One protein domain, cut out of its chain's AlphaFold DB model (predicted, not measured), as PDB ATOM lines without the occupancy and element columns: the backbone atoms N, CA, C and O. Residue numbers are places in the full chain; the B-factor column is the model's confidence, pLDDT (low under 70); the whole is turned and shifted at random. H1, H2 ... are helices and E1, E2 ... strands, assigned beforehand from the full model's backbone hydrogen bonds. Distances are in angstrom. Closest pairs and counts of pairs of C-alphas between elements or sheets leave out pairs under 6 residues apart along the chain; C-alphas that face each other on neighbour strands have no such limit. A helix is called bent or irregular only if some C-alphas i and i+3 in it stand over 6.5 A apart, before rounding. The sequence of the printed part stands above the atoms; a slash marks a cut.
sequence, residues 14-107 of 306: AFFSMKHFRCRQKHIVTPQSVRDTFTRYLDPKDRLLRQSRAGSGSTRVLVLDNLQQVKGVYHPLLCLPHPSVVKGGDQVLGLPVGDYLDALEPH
ATOM      1  N   ALA A  14      44.803  87.232  69.208       84.75
ATOM      2  CA  ALA A  14      45.953  87.084  68.313       84.75
ATOM      3  C   ALA A  14      46.189  88.295  67.384       84.75
ATOM      4  O   ALA A  14      47.319  88.543  66.977       84.75
ATOM      5  N   PHE A  15      45.140  89.059  67.069       84.31
ATOM      6  CA  PHE A  15      45.199  90.239  66.195       84.31
ATOM      7  C   PHE A  15      45.039  91.553  66.969       84.31
ATOM      8  O   PHE A  15      44.963  92.637  66.380       84.31
ATOM      9  N   PHE A  16      44.947  91.477  68.297       86.12
ATOM     10  CA  PHE A  16      44.681  92.642  69.114       86.12
ATOM     11  C   PHE A  16      45.897  93.567  69.197       86.12
ATOM     12  O   PHE A  16      47.027  93.164  69.468       86.12
ATOM     13  N   SER A  17      45.627  94.858  69.041       85.56
ATOM     14  CA  SER A  17      46.559  95.936  69.335       85.56
ATOM     15  C   SER A  17      45.811  97.027  70.078       85.56
ATOM     16  O   SER A  17      44.645  97.299  69.796       85.56
ATOM     17  N   MET A  18      46.511  97.721  70.973       85.56
ATOM     18  CA  MET A  18      45.942  98.851  71.707       85.56
ATOM     19  C   MET A  18      45.471  99.988  70.796       85.56
ATOM     20  O   MET A  18      44.623 100.764  71.211       85.56
ATOM     21  N   LYS A  19      45.973 100.080  69.555       85.19
ATOM     22  CA  LYS A  19      45.478 101.048  68.559       85.19
ATOM     23  C   LYS A  19      44.029 100.782  68.142       85.19
ATOM     24  O   LYS A  19      43.340 101.699  67.710       85.19
ATOM     25  N   HIS A  20      43.590  99.530  68.242       79.38
ATOM     26  CA  HIS A  20      42.247  99.115  67.858       79.38
ATOM     27  C   HIS A  20      41.259  99.163  69.027       79.38
ATOM     28  O   HIS A  20      40.056  99.166  68.799       79.38
ATOM     29  N   PHE A  21      41.759  99.231  70.261       86.25
ATOM     30  CA  PHE A  21      40.925  99.319  71.449       86.25
ATOM     31  C   PHE A  21      40.364 100.726  71.620       86.25
ATOM     32  O   PHE A  21      41.116 101.702  71.690       86.25
ATOM     33  N   ARG A  22      39.041 100.829  71.740       85.69
ATOM     34  CA  ARG A  22      38.365 102.089  72.056       85.69
ATOM     35  C   ARG A  22      37.635 101.944  73.378       85.69
ATOM     36  O   ARG A  22      36.565 101.355  73.436       85.69
ATOM     37  N   CYS A  23      38.194 102.522  74.437       89.31
ATOM     38  CA  CYS A  23      37.516 102.571  75.727       89.31
ATOM     39  C   CYS A  23      36.200 103.353  75.591       89.31
ATOM     40  O   CYS A  23      36.212 104.567  75.381       89.31
ATOM     41  N   ARG A  24      35.066 102.663  75.736       90.19
ATOM     42  CA  ARG A  24      33.727 103.274  75.775       90.19
ATOM     43  C   ARG A  24      33.214 103.446  77.192       90.19
ATOM     44  O   ARG A  24      32.431 104.352  77.453       90.19
ATOM     45  N   GLN A  25      33.640 102.569  78.095       92.94
ATOM     46  CA  GLN A  25      33.301 102.629  79.511       92.94
ATOM     47  C   GLN A  25      34.570 102.434  80.327       92.94
ATOM     48  O   GLN A  25      35.326 101.495  80.086       92.94
ATOM     49  N   LYS A  26      34.792 103.328  81.289       94.94
ATOM     50  CA  LYS A  26      35.902 103.255  82.230       94.94
ATOM     51  C   LYS A  26      35.346 103.235  83.641       94.94
ATOM     52  O   LYS A  26      34.658 104.167  84.050       94.94
ATOM     53  N   HIS A  27      35.683 102.191  84.378       95.75
ATOM     54  CA  HIS A  27      35.304 102.016  85.770       95.75
ATOM     55  C   HIS A  27      36.562 102.077  86.627       95.75
ATOM     56  O   HIS A  27      37.517 101.338  86.387       95.75
ATOM     57  N   ILE A  28      36.585 102.988  87.598       94.56
ATOM     58  CA  ILE A  28      37.653 103.038  88.598       94.56
ATOM     59  C   ILE A  28      37.434 101.875  89.558       94.56
ATOM     60  O   ILE A  28      36.314 101.644  90.012       94.56
ATOM     61  N   VAL A  29      38.506 101.148  89.849       94.75
ATOM     62  CA  VAL A  29      38.466  99.973  90.711       94.75
ATOM     63  C   VAL A  29      39.320 100.236  91.944       94.75
ATOM     64  O   VAL A  29      40.486 100.612  91.818       94.75
ATOM     65  N   THR A  30      38.732 100.042  93.119       95.12
ATOM     66  CA  THR A  30      39.389 100.124  94.429       95.12
ATOM     67  C   THR A  30      39.341  98.750  95.105       95.12
ATOM     68  O   THR A  30      38.600  97.877  94.639       95.12
ATOM     69  N   PRO A  31      40.091  98.525  96.199       92.75
ATOM     70  CA  PRO A  31      39.998  97.285  96.965       92.75
ATOM     71  C   PRO A  31      38.560  96.938  97.366       92.75
ATOM     72  O   PRO A  31      38.147  95.789  97.287       92.75
ATOM     73  N   GLN A  32      37.772  97.954  97.719       92.50
ATOM     74  CA  GLN A  32      36.387  97.799  98.157       92.50
ATOM     75  C   GLN A  32      35.423  97.555  96.990       92.50
ATOM     76  O   GLN A  32      34.389  96.929  97.186       92.50
ATOM     77  N   SER A  33      35.732  98.043  95.782       95.06
ATOM     78  CA  SER A  33      34.815  97.972  94.636       95.06
ATOM     79  C   SER A  33      35.156  96.892  93.611       95.06
ATOM     80  O   SER A  33      34.377  96.689  92.678       95.06
ATOM     81  N   VAL A  34      36.305  96.213  93.730       94.75
ATOM     82  CA  VAL A  34      36.790  95.262  92.712       94.75
ATOM     83  C   VAL A  34      35.805  94.144  92.428       94.75
ATOM     84  O   VAL A  34      35.479  93.913  91.263       94.75
ATOM     85  N   ARG A  35      35.275  93.513  93.477       94.62
ATOM     86  CA  ARG A  35      34.320  92.413  93.356       94.62
ATOM     87  C   ARG A  35      33.044  92.880  92.666       94.62
ATOM     88  O   ARG A  35      32.717  92.349  91.609       94.62
ATOM     89  N   ASP A  36      32.401  93.919  93.190       96.12
ATOM     90  CA  ASP A  36      31.151  94.456  92.640       96.12
ATOM     91  C   ASP A  36      31.308  94.953  91.201       96.12
ATOM     92  O   ASP A  36      30.436  94.758  90.358       96.12
ATOM     93  N   THR A  37      32.439  95.589  90.888       96.19
ATOM     94  CA  THR A  37      32.715  96.069  89.530       96.19
ATOM     95  C   THR A  37      32.872  94.894  88.569       96.19
ATOM     96  O   THR A  37      32.326  94.918  87.467       96.19
ATOM     97  N   PHE A  38      33.605  93.852  88.964       96.56
ATOM     98  CA  PHE A  38      33.851  92.702  88.099       96.56
ATOM     99  C   PHE A  38      32.575  91.892  87.884       96.56
ATOM    100  O   PHE A  38      32.233  91.629  86.736       96.56
ATOM    101  N   THR A  39      31.828  91.572  88.940       95.88
ATOM    102  CA  THR A  39      30.573  90.806  88.832       95.88
ATOM    103  C   THR A  39      29.492  91.557  88.058       95.88
ATOM    104  O   THR A  39      28.680  90.940  87.372       95.88
ATOM    105  N   ARG A  40      29.490  92.895  88.112       95.19
ATOM    106  CA  ARG A  40      28.529  93.721  87.371       95.19
ATOM    107  C   ARG A  40      28.800  93.781  85.869       95.19
ATOM    108  O   ARG A  40      27.857  93.950  85.095       95.19
ATOM    109  N   TYR A  41      30.064  93.728  85.451       94.88
ATOM    110  CA  TYR A  41      30.448  94.047  84.071       94.88
ATOM    111  C   TYR A  41      31.095  92.891  83.301       94.88
ATOM    112  O   TYR A  41      31.136  92.914  82.061       94.88
ATOM    113  N   LEU A  42      31.600  91.878  83.997       95.12
ATOM    114  CA  LEU A  42      32.284  90.725  83.422       95.12
ATOM    115  C   LEU A  42      31.482  89.447  83.667       95.12
ATOM    116  O   LEU A  42      30.821  89.299  84.689       95.12
ATOM    117  N   ASP A  43      31.538  88.527  82.705       94.94
ATOM    118  CA  ASP A  43      31.046  87.166  82.916       94.94
ATOM    119  C   ASP A  43      32.086  86.408  83.762       94.94
ATOM    120  O   ASP A  43      33.282  86.569  83.508       94.94
ATOM    121  N   PRO A  44      31.700  85.568  84.738       95.19
ATOM    122  CA  PRO A  44      32.654  84.755  85.499       95.19
ATOM    123  C   PRO A  44      33.577  83.880  84.631       95.19
ATOM    124  O   PRO A  44      34.672  83.525  85.071       95.19
ATOM    125  N   LYS A  45      33.151  83.537  83.407       94.62
ATOM    126  CA  LYS A  45      33.925  82.773  82.417       94.62
ATOM    127  C   LYS A  45      34.785  83.644  81.498       94.62
ATOM    128  O   LYS A  45      35.633  83.089  80.794       94.62
ATOM    129  N   ASP A  46      34.613  84.972  81.513       95.19
ATOM    130  CA  ASP A  46      35.576  85.881  80.885       95.19
ATOM    131  C   ASP A  46      36.965  85.601  81.489       95.19
ATOM    132  O   ASP A  46      37.087  85.181  82.640       95.19
ATOM    133  N   ARG A  47      38.034  85.810  80.720       95.12
ATOM    134  CA  ARG A  47      39.405  85.474  81.131       95.12
ATOM    135  C   ARG A  47      40.300  86.698  81.198       95.12
ATOM    136  O   ARG A  47      40.280  87.552  80.318       95.12
ATOM    137  N   LEU A  48      41.127  86.743  82.231       95.25
ATOM    138  CA  LEU A  48      42.151  87.740  82.486       95.25
ATOM    139  C   LEU A  48      43.488  87.235  81.940       95.25
ATOM    140  O   LEU A  48      44.112  86.343  82.519       95.25
ATOM    141  N   LEU A  49      43.942  87.804  80.827       93.25
ATOM    142  CA  LEU A  49      45.189  87.419  80.170       93.25
ATOM    143  C   LEU A  49      46.225  88.543  80.247       93.25
ATOM    144  O   LEU A  49      45.999  89.657  79.778       93.25
ATOM    145  N   ARG A  50      47.409  88.248  80.784       90.69
ATOM    146  CA  ARG A  50      48.535  89.192  80.770       90.69
ATOM    147  C   ARG A  50      48.997  89.432  79.329       90.69
ATOM    148  O   ARG A  50      49.386  88.490  78.651       90.69
ATOM    149  N   GLN A  51      49.021  90.692  78.887       85.38
ATOM    150  CA  GLN A  51      49.384  91.023  77.502       85.38
ATOM    151  C   GLN A  51      50.881  90.829  77.213       85.38
ATOM    152  O   GLN A  51      51.257  90.354  76.146       85.38
ATOM    153  N   SER A  52      51.746  91.256  78.133       84.38
ATOM    154  CA  SER A  52      53.198  91.186  77.958       84.38
ATOM    155  C   SER A  52      53.911  90.991  79.290       84.38
ATOM    156  O   SER A  52      53.455  91.441  80.345       84.38
ATOM    157  N   ARG A  53      55.087  90.360  79.239       80.38
ATOM    158  CA  ARG A  53      55.995  90.233  80.385       80.38
ATOM    159  C   ARG A  53      56.857  91.477  80.625       80.38
ATOM    160  O   ARG A  53      57.352  91.655  81.732       80.38
ATOM    161  N   ALA A  54      57.018  92.342  79.623       75.25
ATOM    162  CA  ALA A  54      57.896  93.510  79.690       75.25
ATOM    163  C   ALA A  54      57.356  94.719  78.902       75.25
ATOM    164  O   ALA A  54      56.431  94.609  78.094       75.25
ATOM    165  N   GLY A  55      57.965  95.886  79.132       74.69
ATOM    166  CA  GLY A  55      57.639  97.129  78.430       74.69
ATOM    167  C   GLY A  55      56.289  97.722  78.837       74.69
ATOM    168  O   GLY A  55      55.700  97.331  79.844       74.69
ATOM    169  N   SER A  56      55.778  98.665  78.047       71.81
ATOM    170  CA  SER A  56      54.524  99.373  78.344       71.81
ATOM    171  C   SER A  56      53.310  98.440  78.454       71.81
ATOM    172  O   SER A  56      52.442  98.663  79.296       71.81
ATOM    173  N   GLY A  57      53.274  97.354  77.674       79.38
ATOM    174  CA  GLY A  57      52.213  96.339  77.722       79.38
ATOM    175  C   GLY A  57      52.208  95.475  78.988       79.38
ATOM    176  O   GLY A  57      51.205  94.829  79.269       79.38
ATOM    177  N   SER A  58      53.284  95.476  79.785       82.12
ATOM    178  CA  SER A  58      53.337  94.707  81.043       82.12
ATOM    179  C   SER A  58      52.378  95.212  82.121       82.12
ATOM    180  O   SER A  58      52.063  94.484  83.053       82.12
ATOM    181  N   THR A  59      51.884  96.439  81.959       85.00
ATOM    182  CA  THR A  59      50.988  97.135  82.892       85.00
ATOM    183  C   THR A  59      49.509  96.768  82.738       85.00
ATOM    184  O   THR A  59      48.660  97.361  83.410       85.00
ATOM    185  N   ARG A  60      49.178  95.869  81.802       90.69
ATOM    186  CA  ARG A  60      47.809  95.646  81.322       90.69
ATOM    187  C   ARG A  60      47.461  94.165  81.303       90.69
ATOM    188  O   ARG A  60      48.270  93.321  80.909       90.69
ATOM    189  N   VAL A  61      46.218  93.883  81.662       94.19
ATOM    190  CA  VAL A  61      45.597  92.564  81.585       94.19
ATOM    191  C   VAL A  61      44.413  92.677  80.637       94.19
ATOM    192  O   VAL A  61      43.529  93.504  80.831       94.19
ATOM    193  N   LEU A  62      44.406  91.890  79.569       94.75
ATOM    194  CA  LEU A  62      43.291  91.830  78.635       94.75
ATOM    195  C   LEU A  62      42.150  91.040  79.268       94.75
ATOM    196  O   LEU A  62      42.383  90.009  79.896       94.75
ATOM    197  N   VAL A  63      40.927  91.516  79.065       95.50
ATOM    198  CA  VAL A  63      39.709  90.783  79.401       95.50
ATOM    199  C   VAL A  63      39.189  90.149  78.122       95.50
ATOM    200  O   VAL A  63      38.843  90.861  77.175       95.50
ATOM    201  N   LEU A  64      39.165  88.824  78.087       94.25
ATOM    202  CA  LEU A  64      38.746  88.024  76.945       94.25
ATOM    203  C   LEU A  64      37.378  87.419  77.215       94.25
ATOM    204  O   LEU A  64      37.140  86.922  78.311       94.25
ATOM    205  N   ASP A  65      36.510  87.409  76.215       92.19
ATOM    206  CA  ASP A  65      35.259  86.666  76.308       92.19
ATOM    207  C   ASP A  65      35.442  85.163  76.012       92.19
ATOM    208  O   ASP A  65      36.541  84.655  75.739       92.19
ATOM    209  N   ASN A  66      34.327  84.432  76.047       88.19
ATOM    210  CA  ASN A  66      34.282  82.998  75.755       88.19
ATOM    211  C   ASN A  66      34.769  82.644  74.335       88.19
ATOM    212  O   ASN A  66      35.144  81.497  74.096       88.19
ATOM    213  N   LEU A  67      34.818  83.612  73.412       89.50
ATOM    214  CA  LEU A  67      35.299  83.448  72.037       89.50
ATOM    215  C   LEU A  67      36.764  83.879  71.859       89.50
ATOM    216  O   LEU A  67      37.231  83.977  70.725       89.50
ATOM    217  N   GLN A  68      37.500  84.126  72.950       89.69
ATOM    218  CA  GLN A  68      38.883  84.631  72.921       89.69
ATOM    219  C   GLN A  68      39.012  86.000  72.235       89.69
ATOM    220  O   GLN A  68      40.057  86.336  71.661       89.69
ATOM    221  N   GLN A  69      37.951  86.804  72.281       91.25
ATOM    222  CA  GLN A  69      37.950  88.156  71.741       91.25
ATOM    223  C   GLN A  69      38.119  89.166  72.871       91.25
ATOM    224  O   GLN A  69      37.587  88.998  73.969       91.25
ATOM    225  N   VAL A  70      38.881  90.228  72.608       92.25
ATOM    226  CA  VAL A  70      39.157  91.247  73.624       92.25
ATOM    227  C   VAL A  70      37.900  92.080  73.864       92.25
ATOM    228  O   VAL A  70      37.420  92.790  72.981       92.25
ATOM    229  N   LYS A  71      37.372  91.988  75.084       91.88
ATOM    230  CA  LYS A  71      36.219  92.744  75.588       91.88
ATOM    231  C   LYS A  71      36.650  94.027  76.303       91.88
ATOM    232  O   LYS A  71      35.916  95.018  76.299       91.88
ATOM    233  N   GLY A  72      37.827  94.003  76.922       94.56
ATOM    234  CA  GLY A  72      38.301  95.087  77.769       94.56
ATOM    235  C   GLY A  72      39.770  94.987  78.148       94.56
ATOM    236  O   GLY A  72      40.468  94.031  77.805       94.56
ATOM    237  N   VAL A  73      40.219  95.988  78.893       95.12
ATOM    238  CA  VAL A  73      41.549  96.076  79.489       95.12
ATOM    239  C   VAL A  73      41.388  96.381  80.974       95.12
ATOM    240  O   VAL A  73      40.817  97.397  81.365       95.12
ATOM    241  N   TYR A  74      41.912  95.495  81.808       95.88
ATOM    242  CA  TYR A  74      42.054  95.687  83.238       95.88
ATOM    243  C   TYR A  74      43.460  96.203  83.559       95.88
ATOM    244  O   TYR A  74      44.480  95.621  83.180       95.88
ATOM    245  N   HIS A  75      43.502  97.315  84.281       94.38
ATOM    246  CA  HIS A  75      44.692  97.847  84.922       94.38
ATOM    247  C   HIS A  75      44.647  97.453  86.401       94.38
ATOM    248  O   HIS A  75      43.840  98.027  87.142       94.38
ATOM    249  N   PRO A  76      45.474  96.482  86.823       93.12
ATOM    250  CA  PRO A  76      45.333  95.861  88.128       93.12
ATOM    251  C   PRO A  76      45.627  96.811  89.281       93.12
ATOM    252  O   PRO A  76      46.478  97.696  89.174       93.12
ATOM    253  N   LEU A  77      44.927  96.576  90.393       94.56
ATOM    254  CA  LEU A  77      45.349  97.070  91.695       94.56
ATOM    255  C   LEU A  77      46.602  96.304  92.095       94.56
ATOM    256  O   LEU A  77      46.617  95.076  92.050       94.56
ATOM    257  N   LEU A  78      47.646  97.016  92.495       94.62
ATOM    258  CA  LEU A  78      48.914  96.384  92.853       94.62
ATOM    259  C   LEU A  78      48.930  95.879  94.296       94.62
ATOM    260  O   LEU A  78      49.823  95.130  94.654       94.62
ATOM    261  N   CYS A  79      47.939  96.243  95.111       93.50
ATOM    262  CA  CYS A  79      47.703  95.595  96.403       93.50
ATOM    263  C   CYS A  79      47.019  94.218  96.281       93.50
ATOM    264  O   CYS A  79      46.901  93.518  97.280       93.50
ATOM    265  N   LEU A  80      46.593  93.811  95.077       93.25
ATOM    266  CA  LEU A  80      45.998  92.498  94.817       93.25
ATOM    267  C   LEU A  80      46.993  91.552  94.124       93.25
ATOM    268  O   LEU A  80      47.903  92.014  93.416       93.25
ATOM    269  N   PRO A  81      46.810  90.224  94.274       91.19
ATOM    270  CA  PRO A  81      47.571  89.247  93.514       91.19
ATOM    271  C   PRO A  81      47.488  89.515  92.011       91.19
ATOM    272  O   PRO A  81      46.421  89.814  91.478       91.19
ATOM    273  N   HIS A  82      48.603  89.391  91.290       91.62
ATOM    274  CA  HIS A  82      48.551  89.566  89.839       91.62
ATOM    275  C   HIS A  82      47.781  88.392  89.203       91.62
ATOM    276  O   HIS A  82      48.104  87.240  89.505       91.62
ATOM    277  N   PRO A  83      46.845  88.610  88.254       91.19
ATOM    278  CA  PRO A  83      46.076  87.511  87.656       91.19
ATOM    279  C   PRO A  83      46.940  86.377  87.082       91.19
ATOM    280  O   PRO A  83      46.569  85.212  87.135       91.19
ATOM    281  N   SER A  84      48.142  86.687  86.584       87.94
ATOM    282  CA  SER A  84      49.045  85.670  86.024       87.94
ATOM    283  C   SER A  84      49.727  84.757  87.051       87.94
ATOM    284  O   SER A  84      50.465  83.872  86.625       87.94
ATOM    285  N   VAL A  85      49.580  84.993  88.360       86.31
ATOM    286  CA  VAL A  85      50.262  84.195  89.402       86.31
ATOM    287  C   VAL A  85      49.312  83.374  90.276       86.31
ATOM    288  O   VAL A  85      49.767  82.446  90.935       86.31
ATOM    289  N   VAL A  86      48.004  83.647  90.231       85.06
ATOM    290  CA  VAL A  86      46.978  83.022  91.090       85.06
ATOM    291  C   VAL A  86      46.858  81.498  90.912       85.06
ATOM    292  O   VAL A  86      46.529  80.800  91.863       85.06
ATOM    293  N   LYS A  87      47.166  80.950  89.731       74.12
ATOM    294  CA  LYS A  87      47.095  79.498  89.459       74.12
ATOM    295  C   LYS A  87      48.416  78.879  88.974       74.12
ATOM    296  O   LYS A  87      48.400  77.853  88.306       74.12
ATOM    297  N   GLY A  88      49.552  79.485  89.335       58.50
ATOM    298  CA  GLY A  88      50.883  79.029  88.919       58.50
ATOM    299  C   GLY A  88      51.184  79.322  87.440       58.50
ATOM    300  O   GLY A  88      50.443  78.914  86.558       58.50
ATOM    301  N   GLY A  89      52.267  80.071  87.202       54.00
ATOM    302  CA  GLY A  89      52.998  80.277  85.937       54.00
ATOM    303  C   GLY A  89      52.256  80.267  84.585       54.00
ATOM    304  O   GLY A  89      51.844  79.220  84.109       54.00
ATOM    305  N   ASP A  90      52.248  81.424  83.899       56.28
ATOM    306  CA  ASP A  90      51.921  81.612  82.467       56.28
ATOM    307  C   ASP A  90      50.711  80.805  81.969       56.28
ATOM    308  O   ASP A  90      50.796  79.974  81.065       56.28
ATOM    309  N   GLN A  91      49.533  81.110  82.518       63.88
ATOM    310  CA  GLN A  91      48.286  80.687  81.891       63.88
ATOM    311  C   GLN A  91      48.142  81.376  80.532       63.88
ATOM    312  O   GLN A  91      47.600  82.477  80.430       63.88
ATOM    313  N   VAL A  92      48.623  80.709  79.479       70.25
ATOM    314  CA  VAL A  92      48.550  81.160  78.077       70.25
ATOM    315  C   VAL A  92      47.109  81.486  77.671       70.25
ATOM    316  O   VAL A  92      46.875  82.342  76.826       70.25
ATOM    317  N   LEU A  93      46.135  80.827  78.305       81.62
ATOM    318  CA  LEU A  93      44.711  81.012  78.043       81.62
ATOM    319  C   LEU A  93      44.050  82.091  78.915       81.62
ATOM    320  O   LEU A  93      42.902  82.441  78.652       81.62
ATOM    321  N   GLY A  94      44.757  82.630  79.909       88.94
ATOM    322  CA  GLY A  94      44.223  83.568  80.894       88.94
ATOM    323  C   GLY A  94      43.441  82.890  82.024       88.94
ATOM    324  O   GLY A  94      43.004  81.745  81.906       88.94
ATOM    325  N   LEU A  95      43.265  83.631  83.116       93.00
ATOM    326  CA  LEU A  95      42.588  83.194  84.336       93.00
ATOM    327  C   LEU A  95      41.100  83.569  84.281       93.00
ATOM    328  O   LEU A  95      40.813  84.753  84.095       93.00
ATOM    329  N   PRO A  96      40.152  82.634  84.457       94.69
ATOM    330  CA  PRO A  96      38.738  82.979  84.571       94.69
ATOM    331  C   PRO A  96      38.478  84.038  85.649       94.69
ATOM    332  O   PRO A  96      39.084  84.018  86.719       94.69
ATOM    333  N   VAL A  97      37.571  84.972  85.374       95.38
ATOM    334  CA  VAL A  97      37.225  86.061  86.294       95.38
ATOM    335  C   VAL A  97      36.689  85.512  87.615       95.38
ATOM    336  O   VAL A  97      37.080  86.019  88.662       95.38
ATOM    337  N   GLY A  98      35.858  84.464  87.581       94.62
ATOM    338  CA  GLY A  98      35.371  83.795  88.793       94.62
ATOM    339  C   GLY A  98      36.521  83.284  89.662       94.62
ATOM    340  O   GLY A  98      36.641  83.687  90.811       94.62
ATOM    341  N   ASP A  99      37.444  82.525  89.061       93.38
ATOM    342  CA  ASP A  99      38.629  82.004  89.755       93.38
ATOM    343  C   ASP A  99      39.505  83.115  90.352       93.38
ATOM    344  O   ASP A  99      40.090  82.956  91.422       93.38
ATOM    345  N   TYR A 100      39.642  84.237  89.639       93.50
ATOM    346  CA  TYR A 100      40.383  85.384  90.145       93.50
ATOM    347  C   TYR A 100      39.707  85.971  91.380       93.50
ATOM    348  O   TYR A 100      40.385  86.196  92.376       93.50
ATOM    349  N   LEU A 101      38.391  86.195  91.326       93.12
ATOM    350  CA  LEU A 101      37.623  86.738  92.447       93.12
ATOM    351  C   LEU A 101      37.613  85.801  93.656       93.12
ATOM    352  O   LEU A 101      37.666  86.297  94.777       93.12
ATOM    353  N   ASP A 102      37.592  84.487  93.442       89.94
ATOM    354  CA  ASP A 102      37.702  83.493  94.515       89.94
ATOM    355  C   ASP A 102      39.087  83.542  95.174       89.94
ATOM    356  O   ASP A 102      39.211  83.452  96.390       89.94
ATOM    357  N   ALA A 103      40.147  83.763  94.395       86.94
ATOM    358  CA  ALA A 103      41.501  83.891  94.929       86.94
ATOM    359  C   ALA A 103      41.763  85.200  95.689       86.94
ATOM    360  O   ALA A 103      42.760  85.297  96.405       86.94
ATOM    361  N   LEU A 104      40.906  86.214  95.522       87.50
ATOM    362  CA  LEU A 104      40.952  87.428  96.340       87.50
ATOM    363  C   LEU A 104      40.338  87.210  97.725       87.50
ATOM    364  O   LEU A 104      40.588  88.022  98.620       87.50
ATOM    365  N   GLU A 105      39.556  86.142  97.895       81.00
ATOM    366  CA  GLU A 105      38.924  85.848  99.168       81.00
ATOM    367  C   GLU A 105      39.950  85.454 100.224       81.00
ATOM    368  O   GLU A 105      41.004  84.872  99.924       81.00
ATOM    369  N   PRO A 106      39.634  85.745 101.489       66.25
ATOM    370  CA  PRO A 106      40.467  85.324 102.583       66.25
ATOM    371  C   PRO A 106      40.631  83.799 102.635       66.25
ATOM    372  O   PRO A 106      39.653  83.056 102.654       66.25
ATOM    373  N   HIS A 107      41.877  83.323 102.680       56.91
ATOM    374  CA  HIS A 107      42.190  81.904 102.851       56.91
ATOM    375  C   HIS A 107      42.762  81.675 104.251       56.91
ATOM    376  O   HIS A 107      43.799  82.238 104.611       56.91
TER     377      HIS A 107
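This is residues 14 to 107 of the 306 residues of an uncharacterized protein of Phytomonas sp. isolate EM1 (UniProt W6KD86). A small antiparallel sheet of three short strands, E2, E3 and E4, sits in the middle, with a separate strand, E1, near its edge strand E4 and two short helices, H1 and H3, loosely side by side and running opposite ways near the start of E2. A very short helix, H2, grazes the sheet near the end of E2, and a long loop, residues 76 to 96, swings out from E4 and comes back beside E2 at the other edge. The printed part has 94 residues, with three named helices and four named strands in the order E1, H1, E2, H2, E3, E4, H3; the sheet runs E2, E3, E4. The class is mixed, helices and strands, and under half of the residues are in named elements. The whole is compact, with a radius of gyration of the C-alphas of 12.6 A and spans of 38 by 30 by 25 A.

E1, residues 25 to 29, pairs with no named strand, but E1 and E4, residues 70 to 75, are near each other. A tight link of 4 residues leads from E1 to H1, residues 34 to 41, and their closest C-alphas, those of Val 29 and Thr 37, are 7.1 A apart. H1 is not on the sheet. H1 and H3, residues 97 to 103, are close but not clearly touching: their closest C-alphas, those of Arg 35 and Leu 101, are 6.6 A apart, and they run opposite ways at a shallow tilt of 18 degrees. E2, residues 47 to 50, is an edge strand, and E3, residues 61 to 64, is its antiparallel neighbour at 147 degrees between their directions, with N 47 and O 64 within hydrogen-bond range at 2.8 A and N 49 and O 62 at 2.9 A. H2, residues 56 to 59, only grazes the sheet, with its residues 57 to 59. E3 and E4 form a hairpin, antiparallel at 154 degrees, with N 61 and O 74 within hydrogen-bond range at 2.9 A and N 74 and O 61 at 2.7 A. Residues 95 to 96 pair antiparallel with residues 47 to 48 of E2. H3 only grazes the sheet, with its residues 97 to 100; the closest C-alphas of E2 and H3, those of Arg 47 and Val 97, are 5.6 A apart. In H1 and H3 every O i to N i+4 pair is within hydrogen-bond range, and H2 is too short for such a pair. Among the pairs that are apart are E1 and E2, H1 and H2, and H2 and H3.

E1, residues 25 to 29, begins at C-alpha 25 at (33.301, 102.629, 79.511) and is 12.6 A long. H1, residues 34 to 41, measures 10.8 A, and E2, residues 47 to 50, measures 9.9 A. H2, residues 56 to 59, is neither bent nor irregular, but only just: C-alphas 56 and 59 are 6.2 A apart. E3, residues 61 to 64, measures 9.4 A. E4, residues 70 to 75, is the longest strand at 14.2 A and ends at C-alpha 75 at (44.692, 97.847, 84.922). H3, residues 97 to 103, measures 9.9 A and ends at C-alpha 103 at (41.501, 83.891, 94.929).

The two C-alphas farthest apart, those of Lys 19 and His 107, are 39.4 A apart. The printed part has no cut. The link from E4 to H3, with 21 residues, is long, and the other links between named elements are tight. The mean pLDDT of the printed part is 88.1, and residues 88 to 91 and 106 to 107 are under 70.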